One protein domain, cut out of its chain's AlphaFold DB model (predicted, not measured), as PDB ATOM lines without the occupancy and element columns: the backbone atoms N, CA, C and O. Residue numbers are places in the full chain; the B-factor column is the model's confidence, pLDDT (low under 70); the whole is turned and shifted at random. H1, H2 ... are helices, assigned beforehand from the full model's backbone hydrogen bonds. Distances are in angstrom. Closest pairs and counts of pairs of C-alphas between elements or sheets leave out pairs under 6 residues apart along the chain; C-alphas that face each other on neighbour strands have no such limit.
ATOM      1  N   ILE A   6      22.663  12.505   8.618       85.12
ATOM      2  CA  ILE A   6      22.591  13.819   7.971       85.12
ATOM      3  C   ILE A   6      23.630  14.772   8.574       85.12
ATOM      4  O   ILE A   6      24.365  15.407   7.824       85.12
ATOM      5  N   SER A   7      23.762  14.829   9.904       85.81
ATOM      6  CA  SER A   7      24.798  15.643  10.562       85.81
ATOM      7  C   SER A   7      26.203  15.254  10.116       85.81
ATOM      8  O   SER A   7      27.008  16.133   9.835       85.81
ATOM      9  N   GLU A   8      26.491  13.958   9.995       86.75
ATOM     10  CA  GLU A   8      27.801  13.476   9.540       86.75
ATOM     11  C   GLU A   8      28.098  13.893   8.092       86.75
ATOM     12  O   GLU A   8      29.193  14.371   7.798       86.75
ATOM     13  N   ILE A   9      27.110  13.771   7.197       87.88
ATOM     14  CA  ILE A   9      27.238  14.181   5.791       87.88
ATOM     15  C   ILE A   9      27.499  15.691   5.690       87.88
ATOM     16  O   ILE A   9      28.384  16.109   4.941       87.88
ATOM     17  N   ILE A  10      26.762  16.500   6.457       85.50
ATOM     18  CA  ILE A  10      26.905  17.961   6.473       85.50
ATOM     19  C   ILE A  10      28.250  18.390   7.071       85.50
ATOM     20  O   ILE A  10      28.932  19.232   6.493       85.50
ATOM     21  N   GLU A  11      28.684  17.794   8.181       84.19
ATOM     22  CA  GLU A  11      29.992  18.093   8.780       84.19
ATOM     23  C   GLU A  11      31.142  17.748   7.835       84.19
ATOM     24  O   GLU A  11      32.092  18.524   7.701       84.19
ATOM     25  N   GLN A  12      31.050  16.606   7.147       85.88
ATOM     26  CA  GLN A  12      32.044  16.219   6.157       85.88
ATOM     27  C   GLN A  12      32.083  17.217   4.996       85.88
ATOM     28  O   GLN A  12      33.165  17.679   4.639       85.88
ATOM     29  N   PHE A  13      30.918  17.575   4.446       85.50
ATOM     30  CA  PHE A  13      30.815  18.573   3.382       85.50
ATOM     31  C   PHE A  13      31.486  19.887   3.790       85.50
ATOM     32  O   PHE A  13      32.315  20.420   3.061       85.50
ATOM     33  N   LEU A  14      31.171  20.391   4.982       79.94
ATOM     34  CA  LEU A  14      31.668  21.684   5.433       79.94
ATOM     35  C   LEU A  14      33.172  21.674   5.728       79.94
ATOM     36  O   LEU A  14      33.862  22.657   5.451       79.94
ATOM     37  N   LYS A  15      33.697  20.550   6.225       78.56
ATOM     38  CA  LYS A  15      35.138  20.344   6.397       78.56
ATOM     39  C   LYS A  15      35.874  20.327   5.055       78.56
ATOM     40  O   LYS A  15      36.928  20.947   4.936       78.56
ATOM     41  N   GLU A  16      35.327  19.638   4.054       78.00
ATOM     42  CA  GLU A  16      35.865  19.636   2.685       78.00
ATOM     43  C   GLU A  16      35.742  21.013   2.023       78.00
ATOM     44  O   GLU A  16      36.630  21.424   1.279       78.00
ATOM     45  N   ALA A  17      34.693  21.762   2.365       72.06
ATOM     46  CA  ALA A  17      34.471  23.134   1.933       72.06
ATOM     47  C   ALA A  17      35.345  24.171   2.656       72.06
ATOM     48  O   ALA A  17      35.131  25.368   2.477       72.06
ATOM     49  N   GLY A  18      36.302  23.748   3.492       66.88
ATOM     50  CA  GLY A  18      37.215  24.650   4.200       66.88
ATOM     51  C   GLY A  18      36.511  25.612   5.159       66.88
ATOM     52  O   GLY A  18      37.094  26.622   5.563       66.88
ATOM     53  N   ALA A  19      35.259  25.328   5.523       64.88
ATOM     54  CA  ALA A  19      34.505  26.156   6.438       64.88
ATOM     55  C   ALA A  19      35.099  25.986   7.842       64.88
ATOM     56  O   ALA A  19      35.086  24.897   8.421       64.88
ATOM     57  N   ASN A  20      35.625  27.071   8.411       58.16
ATOM     58  CA  ASN A  20      35.999  27.108   9.821       58.16
ATOM     59  C   ASN A  20      34.722  27.279  10.649       58.16
ATOM     60  O   ASN A  20      34.387  28.376  11.095       58.16
ATOM     61  N   ILE A  21      33.954  26.197  10.768       55.81
ATOM     62  CA  ILE A  21      32.673  26.196  11.470       55.81
ATOM     63  C   ILE A  21      32.953  26.179  12.959       55.81
ATOM     64  O   ILE A  21      33.007  25.137  13.600       55.81
ATOM     65  N   GLN A  22      33.148  27.372  13.506       50.56
ATOM     66  CA  GLN A  22      33.181  27.593  14.946       50.56
ATOM     67  C   GLN A  22      31.786  27.514  15.585       50.56
ATOM     68  O   GLN A  22      31.665  27.665  16.795       50.56
ATOM     69  N   GLU A  23      30.724  27.287  14.810       56.00
ATOM     70  CA  GLU A  23      29.356  27.347  15.310       56.00
ATOM     71  C   GLU A  23      28.595  26.056  15.021       56.00
ATOM     72  O   GLU A  23      28.096  25.853  13.913       56.00
ATOM     73  N   ASP A  24      28.397  25.248  16.062       64.12
ATOM     74  CA  ASP A  24      27.447  24.125  16.078       64.12
ATOM     75  C   ASP A  24      26.069  24.523  15.497       64.12
ATOM     76  O   ASP A  24      25.405  23.729  14.831       64.12
ATOM     77  N   ARG A  25      25.689  25.804  15.625       73.50
ATOM     78  CA  ARG A  25      24.447  26.384  15.085       73.50
ATOM     79  C   ARG A  25      24.352  26.387  13.556       73.50
ATOM     80  O   ARG A  25      23.244  26.322  13.029       73.50
ATOM     81  N   LEU A  26      25.471  26.497  12.832       76.94
ATOM     82  CA  LEU A  26      25.456  26.493  11.363       76.94
ATOM     83  C   LEU A  26      25.120  25.095  10.843       76.94
ATOM     84  O   LEU A  26      24.251  24.930   9.990       76.94
ATOM     85  N   THR A  27      25.778  24.092  11.420       81.38
ATOM     86  CA  THR A  27      25.519  22.680  11.141       81.38
ATOM     87  C   THR A  27      24.082  22.323  11.497       81.38
ATOM     88  O   THR A  27      23.383  21.740  10.673       81.38
ATOM     89  N   GLU A  28      23.596  22.726  12.675       84.69
ATOM     90  CA  GLU A  28      22.203  22.511  13.088       84.69
ATOM     91  C   GLU A  28      21.197  23.122  12.107       84.69
ATOM     92  O   GLU A  28      20.210  22.473  11.758       84.69
ATOM     93  N   TYR A  29      21.457  24.340  11.624       86.38
ATOM     94  CA  TYR A  29      20.607  24.994  10.633       86.38
ATOM     95  C   TYR A  29      20.562  24.209   9.318       86.38
ATOM     96  O   TYR A  29      19.479  23.859   8.851       86.38
ATOM     97  N   ILE A  30      21.724  23.865   8.754       86.31
ATOM     98  CA  ILE A  30      21.803  23.135   7.481       86.31
ATOM     99  C   ILE A  30      21.145  21.754   7.611       86.31
ATOM    100  O   ILE A  30      20.393  21.339   6.731       86.31
ATOM    101  N   VAL A  31      21.359  21.066   8.735       87.12
ATOM    102  CA  VAL A  31      20.716  19.782   9.044       87.12
ATOM    103  C   VAL A  31      19.197  19.936   9.166       87.12
ATOM    104  O   VAL A  31      18.459  19.088   8.665       87.12
ATOM    105  N   SER A  32      18.700  20.995   9.813       88.94
ATOM    106  CA  SER A  32      17.259  21.256   9.932       88.94
ATOM    107  C   SER A  32      16.610  21.496   8.569       88.94
ATOM    108  O   SER A  32      15.563  20.922   8.278       88.94
ATOM    109  N   GLU A  33      17.240  22.299   7.713       90.44
ATOM    110  CA  GLU A  33      16.726  22.599   6.375       90.44
ATOM    111  C   GLU A  33      16.800  21.383   5.438       90.44
ATOM    112  O   GLU A  33      15.860  21.134   4.679       90.44
ATOM    113  N   ALA A  34      17.852  20.566   5.547       87.06
ATOM    114  CA  ALA A  34      17.966  19.310   4.808       87.06
ATOM    115  C   ALA A  34      16.860  18.312   5.196       87.06
ATOM    116  O   ALA A  34      16.254  17.698   4.320       87.06
ATOM    117  N   HIS A  35      16.515  18.206   6.488       86.00
ATOM    118  CA  HIS A  35      15.368  17.398   6.934       86.00
ATOM    119  C   HIS A  35      14.027  17.905   6.388       86.00
ATOM    120  O   HIS A  35      13.101  17.117   6.214       86.00
ATOM    121  N   LYS A  36      13.907  19.205   6.094       88.31
ATOM    122  CA  LYS A  36      12.724  19.785   5.434       88.31
ATOM    123  C   LYS A  36      12.699  19.522   3.924       88.31
ATOM    124  O   LYS A  36      11.753  19.932   3.257       88.31
ATOM    125  N   GLY A  37      13.718  18.854   3.381       85.12
ATOM    126  CA  GLY A  37      13.826  18.509   1.966       85.12
ATOM    127  C   GLY A  37      14.375  19.627   1.078       85.12
ATOM    128  O   GLY A  37      14.329  19.482  -0.145       85.12
ATOM    129  N   ARG A  38      14.896  20.726   1.650       90.38
ATOM    130  CA  ARG A  38      15.608  21.745   0.861       90.38
ATOM    131  C   ARG A  38      16.925  21.179   0.348       90.38
ATOM    132  O   ARG A  38      17.581  20.381   1.022       90.38
ATOM    133  N   LYS A  39      17.327  21.605  -0.849       88.88
ATOM    134  CA  LYS A  39      18.603  21.181  -1.425       88.88
ATOM    135  C   LYS A  39      19.766  21.864  -0.722       88.88
ATOM    136  O   LYS A  39      19.671  23.023  -0.327       88.88
ATOM    137  N   LEU A  40      20.894  21.163  -0.629       87.06
ATOM    138  CA  LEU A  40      22.105  21.714  -0.026       87.06
ATOM    139  C   LEU A  40      22.575  22.974  -0.765       87.06
ATOM    140  O   LEU A  40      22.912  23.961  -0.120       87.06
ATOM    141  N   SER A  41      22.520  22.971  -2.099       86.62
ATOM    142  CA  SER A  41      22.826  24.145  -2.926       86.62
ATOM    143  C   SER A  41      21.981  25.372  -2.564       86.62
ATOM    144  O   SER A  41      22.525  26.456  -2.386       86.62
ATOM    145  N   GLU A  42      20.673  25.197  -2.368       88.56
ATOM    146  CA  GLU A  42      19.752  26.278  -1.988       88.56
ATOM    147  C   GLU A  42      20.045  26.818  -0.585       88.56
ATOM    148  O   GLU A  42      20.001  28.024  -0.368       88.56
ATOM    149  N   ILE A  43      20.350  25.936   0.370       89.25
ATOM    150  CA  ILE A  43      20.658  26.318   1.756       89.25
ATOM    151  C   ILE A  43      21.964  27.118   1.813       89.25
ATOM    152  O   ILE A  43      22.069  28.111   2.529       89.25
ATOM    153  N   LEU A  44      22.973  26.708   1.044       84.75
ATOM    154  CA  LEU A  44      24.270  27.386   0.999       84.75
ATOM    155  C   LEU A  44      24.198  28.777   0.373       84.75
ATOM    156  O   LEU A  44      25.080  29.603   0.607       84.75
ATOM    157  N   GLU A  45      23.151  29.055  -0.401       85.25
ATOM    158  CA  GLU A  45      22.901  30.381  -0.941       85.25
ATOM    159  C   GLU A  45      22.241  31.345   0.050       85.25
ATOM    160  O   GLU A  45      22.205  32.549  -0.241       85.25
ATOM    161  N   ASP A  46      21.776  30.851   1.206       86.38
ATOM    162  CA  ASP A  46      21.087  31.658   2.206       86.38
ATOM    163  C   ASP A  46      22.024  32.752   2.762       86.38
ATOM    164  O   ASP A  46      23.186  32.474   3.086       86.38
ATOM    165  N   PRO A  47      21.541  34.000   2.948       82.31
ATOM    166  CA  PRO A  47      22.367  35.110   3.439       82.31
ATOM    167  C   PRO A  47      23.076  34.809   4.767       82.31
ATOM    168  O   PRO A  47      24.214  35.223   4.981       82.31
ATOM    169  N   ASN A  48      22.415  34.036   5.636       75.88
ATOM    170  CA  ASN A  48      22.937  33.616   6.938       75.88
ATOM    171  C   ASN A  48      24.092  32.604   6.839       75.88
ATOM    172  O   ASN A  48      24.810  32.418   7.821       75.88
ATOM    173  N   ILE A  49      24.254  31.948   5.685       79.06
ATOM    174  CA  ILE A  49      25.271  30.927   5.413       79.06
ATOM    175  C   ILE A  49      26.401  31.515   4.573       79.06
ATOM    176  O   ILE A  49      27.566  31.386   4.951       79.06
ATOM    177  N   LYS A  50      26.065  32.243   3.499       75.62
ATOM    178  CA  LYS A  50      27.039  32.936   2.643       75.62
ATOM    179  C   LYS A  50      28.000  33.816   3.438       75.62
ATOM    180  O   LYS A  50      29.195  33.740   3.218       75.62
ATOM    181  N   GLY A  51      27.505  34.582   4.413       73.06
ATOM    182  CA  GLY A  51      28.352  35.454   5.241       73.06
ATOM    183  C   GLY A  51      29.234  34.735   6.274       73.06
ATOM    184  O   GLY A  51      29.986  35.395   6.986       73.06
ATOM    185  N   LYS A  52      29.115  33.407   6.407       73.06
ATOM    186  CA  LYS A  52      29.815  32.590   7.417       73.06
ATOM    187  C   LYS A  52      30.792  31.579   6.824       73.06
ATOM    188  O   LYS A  52      31.626  31.042   7.548       73.06
ATOM    189  N   ILE A  53      30.705  31.327   5.523       70.81
ATOM    190  CA  ILE A  53      31.687  30.551   4.769       70.81
ATOM    191  C   ILE A  53      32.543  31.568   4.019       70.81
ATOM    192  O   ILE A  53      32.015  32.527   3.472       70.81
ATOM    193  N   SER A  54      33.866  31.412   4.020       67.50
ATOM    194  CA  SER A  54      34.726  32.365   3.316       67.50
ATOM    195  C   SER A  54      34.380  32.399   1.821       67.50
ATOM    196  O   SER A  54      34.282  31.350   1.178       67.50
ATOM    197  N   ASP A  55      34.210  33.607   1.268       60.22
ATOM    198  CA  ASP A  55      33.685  33.831  -0.091       60.22
ATOM    199  C   ASP A  55      34.428  33.018  -1.167       60.22
ATOM    200  O   ASP A  55      33.812  32.464  -2.078       60.22
ATOM    201  N   GLY A  56      35.751  32.879  -1.036       59.44
ATOM    202  CA  GLY A  56      36.573  32.118  -1.982       59.44
ATOM    203  C   GLY A  56      36.390  30.597  -1.912       59.44
ATOM    204  O   GLY A  56      36.571  29.916  -2.916       59.44
ATOM    205  N   HIS A  57      36.018  30.046  -0.753       65.00
ATOM    206  CA  HIS A  57      35.861  28.598  -0.577       65.00
ATOM    207  C   HIS A  57      34.450  28.132  -0.932       65.00
ATOM    208  O   HIS A  57      34.292  27.081  -1.554       65.00
ATOM    209  N   LEU A  58      33.432  28.934  -0.602       69.44
ATOM    210  CA  LEU A  58      32.055  28.633  -0.985       69.44
ATOM    211  C   LEU A  58      31.895  28.637  -2.509       69.44
ATOM    212  O   LEU A  58      31.325  27.698  -3.060       69.44
ATOM    213  N   ALA A  59      32.452  29.646  -3.187       67.06
ATOM    214  CA  ALA A  59      32.450  29.716  -4.644       67.06
ATOM    215  C   ALA A  59      33.124  28.484  -5.268       67.06
ATOM    216  O   ALA A  59      32.525  27.824  -6.109       67.06
ATOM    217  N   HIS A  60      34.302  28.089  -4.776       69.62
ATOM    218  CA  HIS A  60      35.041  26.925  -5.285       69.62
ATOM    219  C   HIS A  60      34.295  25.593  -5.112       69.62
ATOM    220  O   HIS A  60      34.400  24.689  -5.943       69.62
ATOM    221  N   VAL A  61      33.525  25.450  -4.034       69.38
ATOM    222  CA  VAL A  61      32.713  24.251  -3.770       69.38
ATOM    223  C   VAL A  61      31.443  24.248  -4.617       69.38
ATOM    224  O   VAL A  61      31.087  23.211  -5.173       69.38
ATOM    225  N   LEU A  62      30.793  25.406  -4.774       69.12
ATOM    226  CA  LEU A  62      29.641  25.580  -5.665       69.12
ATOM    227  C   LEU A  62      30.019  25.384  -7.144       69.12
ATOM    228  O   LEU A  62      29.221  24.868  -7.926       69.12
ATOM    229  N   GLU A  63      31.246  25.739  -7.528       73.50
ATOM    230  CA  GLU A  63      31.789  25.519  -8.873       73.50
ATOM    231  C   GLU A  63      31.989  24.028  -9.187       73.50
ATOM    232  O   GLU A  63      31.866  23.604 -10.341       73.50
ATOM    233  N   ARG A  64      32.205  23.191  -8.165       81.31
ATOM    234  CA  ARG A  64      32.322  21.731  -8.295       81.31
ATOM    235  C   ARG A  64      30.952  21.058  -8.232       81.31
ATOM    236  O   ARG A  64      30.642  20.316  -7.300       81.31
ATOM    237  N   LYS A  65      30.147  21.267  -9.277       78.25
ATOM    238  CA  LYS A  65      28.776  20.729  -9.396       78.25
ATOM    239  C   LYS A  65      28.664  19.226  -9.121       78.25
ATOM    240  O   LYS A  65      27.700  18.803  -8.495       78.25
ATOM    241  N   GLU A  66      29.641  18.427  -9.546       81.12
ATOM    242  CA  GLU A  66      29.657  16.973  -9.315       81.12
ATOM    243  C   GLU A  66      29.758  16.614  -7.828       81.12
ATOM    244  O   GLU A  66      29.056  15.723  -7.350       81.12
ATOM    245  N   VAL A  67      30.589  17.345  -7.079       82.19
ATOM    246  CA  VAL A  67      30.740  17.164  -5.630       82.19
ATOM    247  C   VAL A  67      29.442  17.563  -4.935       82.19
ATOM    248  O   VAL A  67      28.919  16.793  -4.133       82.19
ATOM    249  N   MET A  68      28.877  18.720  -5.295       84.50
ATOM    250  CA  MET A  68      27.603  19.185  -4.743       84.50
ATOM    251  C   MET A  68      26.477  18.167  -4.970       84.50
ATOM    252  O   MET A  68      25.767  17.809  -4.030       84.50
ATOM    253  N   GLN A  69      26.358  17.643  -6.191       86.62
ATOM    254  CA  GLN A  69      25.348  16.646  -6.534       86.62
ATOM    255  C   GLN A  69      25.511  15.362  -5.709       86.62
ATOM    256  O   GLN A  69      24.530  14.851  -5.173       86.62
ATOM    257  N   ALA A  70      26.746  14.880  -5.537       87.12
ATOM    258  CA  ALA A  70      27.022  13.695  -4.729       87.12
ATOM    259  C   ALA A  70      26.602  13.873  -3.258       87.12
ATOM    260  O   ALA A  70      26.123  12.926  -2.632       87.12
ATOM    261  N   TYR A  71      26.757  15.075  -2.695       87.06
ATOM    262  CA  TYR A  71      26.285  15.381  -1.344       87.06
ATOM    263  C   TYR A  71      24.765  15.497  -1.262       87.06
ATOM    264  O   TYR A  71      24.170  14.971  -0.322       87.06
ATOM    265  N   GLU A  72      24.121  16.123  -2.247       87.62
ATOM    266  CA  GLU A  72      22.658  16.174  -2.311       87.62
ATOM    267  C   GLU A  72      22.035  14.779  -2.391       87.62
ATOM    268  O   GLU A  72      21.027  14.519  -1.733       87.62
ATOM    269  N   ASP A  73      22.631  13.865  -3.153       88.88
ATOM    270  CA  ASP A  73      22.111  12.505  -3.287       88.88
ATOM    271  C   ASP A  73      22.297  11.702  -1.992       88.88
ATOM    272  O   ASP A  73      21.344  11.076  -1.524       88.88
ATOM    273  N   LYS A  74      23.452  11.831  -1.322       86.62
ATOM    274  CA  LYS A  74      23.663  11.270   0.026       86.62
ATOM    275  C   LYS A  74      22.647  11.797   1.043       86.62
ATOM    276  O   LYS A  74      22.171  11.036   1.882       86.62
ATOM    277  N   LEU A  75      22.319  13.090   0.988       87.38
ATOM    278  CA  LEU A  75      21.324  13.693   1.878       87.38
ATOM    279  C   LEU A  75      19.919  13.160   1.590       87.38
ATOM    280  O   LEU A  75      19.221  12.784   2.526       87.38
ATOM    281  N   LYS A  76      19.519  13.049   0.318       86.31
ATOM    282  CA  LYS A  76      18.224  12.453  -0.061       86.31
ATOM    283  C   LYS A  76      18.084  11.011   0.422       86.31
ATOM    284  O   LYS A  76      17.001  10.623   0.846       86.31
ATOM    285  N   GLU A  77      19.155  10.223   0.345       86.12
ATOM    286  CA  GLU A  77      19.169   8.852   0.866       86.12
ATOM    287  C   GLU A  77      19.065   8.805   2.391       86.12
ATOM    288  O   GLU A  77      18.430   7.903   2.921       86.12
ATOM    289  N   ALA A  78      19.665   9.768   3.092       82.88
ATOM    290  CA  ALA A  78      19.679   9.815   4.553       82.88
ATOM    291  C   ALA A  78      18.396  10.392   5.183       82.88
ATOM    292  O   ALA A  78      18.170  10.183   6.372       82.88
ATOM    293  N   VAL A  79      17.596  11.142   4.415       76.69
ATOM    294  CA  VAL A  79      16.282  11.676   4.836       76.69
ATOM    295  C   VAL A  79      15.158  10.639   4.663       76.69
ATOM    296  O   VAL A  79      14.102  10.786   5.277       76.69
ATOM    297  N   LYS A  80      15.367   9.605   3.838       61.59
ATOM    298  CA  LYS A  80      14.450   8.462   3.694       61.59
ATOM    299  C   LYS A  80      14.514   7.517   4.889       61.59
ATOM    300  O   LYS A  80      13.438   6.965   5.208       61.59
TER     301      LYS A  80
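Overview. This is residues 6 to 80 of the 80 residues of an uncharacterized protein of Actinobacteria bacterium (UniProt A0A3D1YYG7). H6, the longest helix, and H1 lie side by side and run opposite ways, while H2 slants across H1; short H3 packs on H2 and H6, on the other side of them from H1. H5 makes a corner with the beginning of H6, and little H4 lies between H3 and H5 along the chain, away from H6. The printed part has 75 residues, with six named helices in the order H1 to H6 and no named strand, and its class is all helix. It is compact, with a radius of gyration of the C-alphas of 11.1 A, and spans 32 by 26 by 19 A.

Along the chain. H6 is residues 65 to 79, 21.0 A from first to last C-alpha, from C-alpha 65 at (28.776, 20.729, -9.396) to C-alpha 79 at (16.282, 11.676, 4.836). H1 is residues 6 to 16, 15.4 A long, and begins with C-alpha 6 at (22.591, 13.819, 7.971). H2 is residues 24 to 35, 16.6 A long. H3 is residues 40 to 44, H4 residues 47 to 50, and H5 residues 55 to 63, 12.2 A long.

Arrangement. H6 touches H1 at a shallow tilt of 19 degrees, opposite ways; their closest C-alphas, of Ile 6 and Ala 78, are 6.0 A apart. H6 touches H3 with residues 68 to 72 alone, the closest C-alphas being Leu 40 and Glu 72 at 6.0 A. H6 and H2 only just touch, with 3 pairs of C-alphas within 8 A, about perpendicular at 75 degrees, the closest being His 35 and Val 79 at 6.2 A. H5 and H6 touch only at the corner, and only just, with 3 pairs; the closest C-alphas are Leu 62 and Met 68, 6.8 A apart, and the angle is 81 degrees, about perpendicular. H2 touches H1 at a steep tilt of 57 degrees, opposite ways, with the C-alphas of Ser 7 and Val 31 closest at 6.0 A. H2 touches H3 with residues 30 to 34 alone, Ile 30 and Ile 43 having the closest C-alphas at 6.6 A. H4 is close to but not clearly touching H2, the closest C-alphas being Leu 26 and Ile 49 at 7.4 A. H1 and H5 are near each other, whereas H1 and H3 are apart. In H1, H2, H3, H5 and H6 every O i to N i+4 pair is within hydrogen-bond range; H4 is too short for such a pair.

Size, cuts and confidence. The C-alphas farthest apart, of Gly 56 and Lys 80, the chain's last residue, are 32.9 A apart. The printed part has no cut and no long link. The mean pLDDT of the printed part is 78.8; it is under 70 at residues 18 to 24, 54 to 62 and 80.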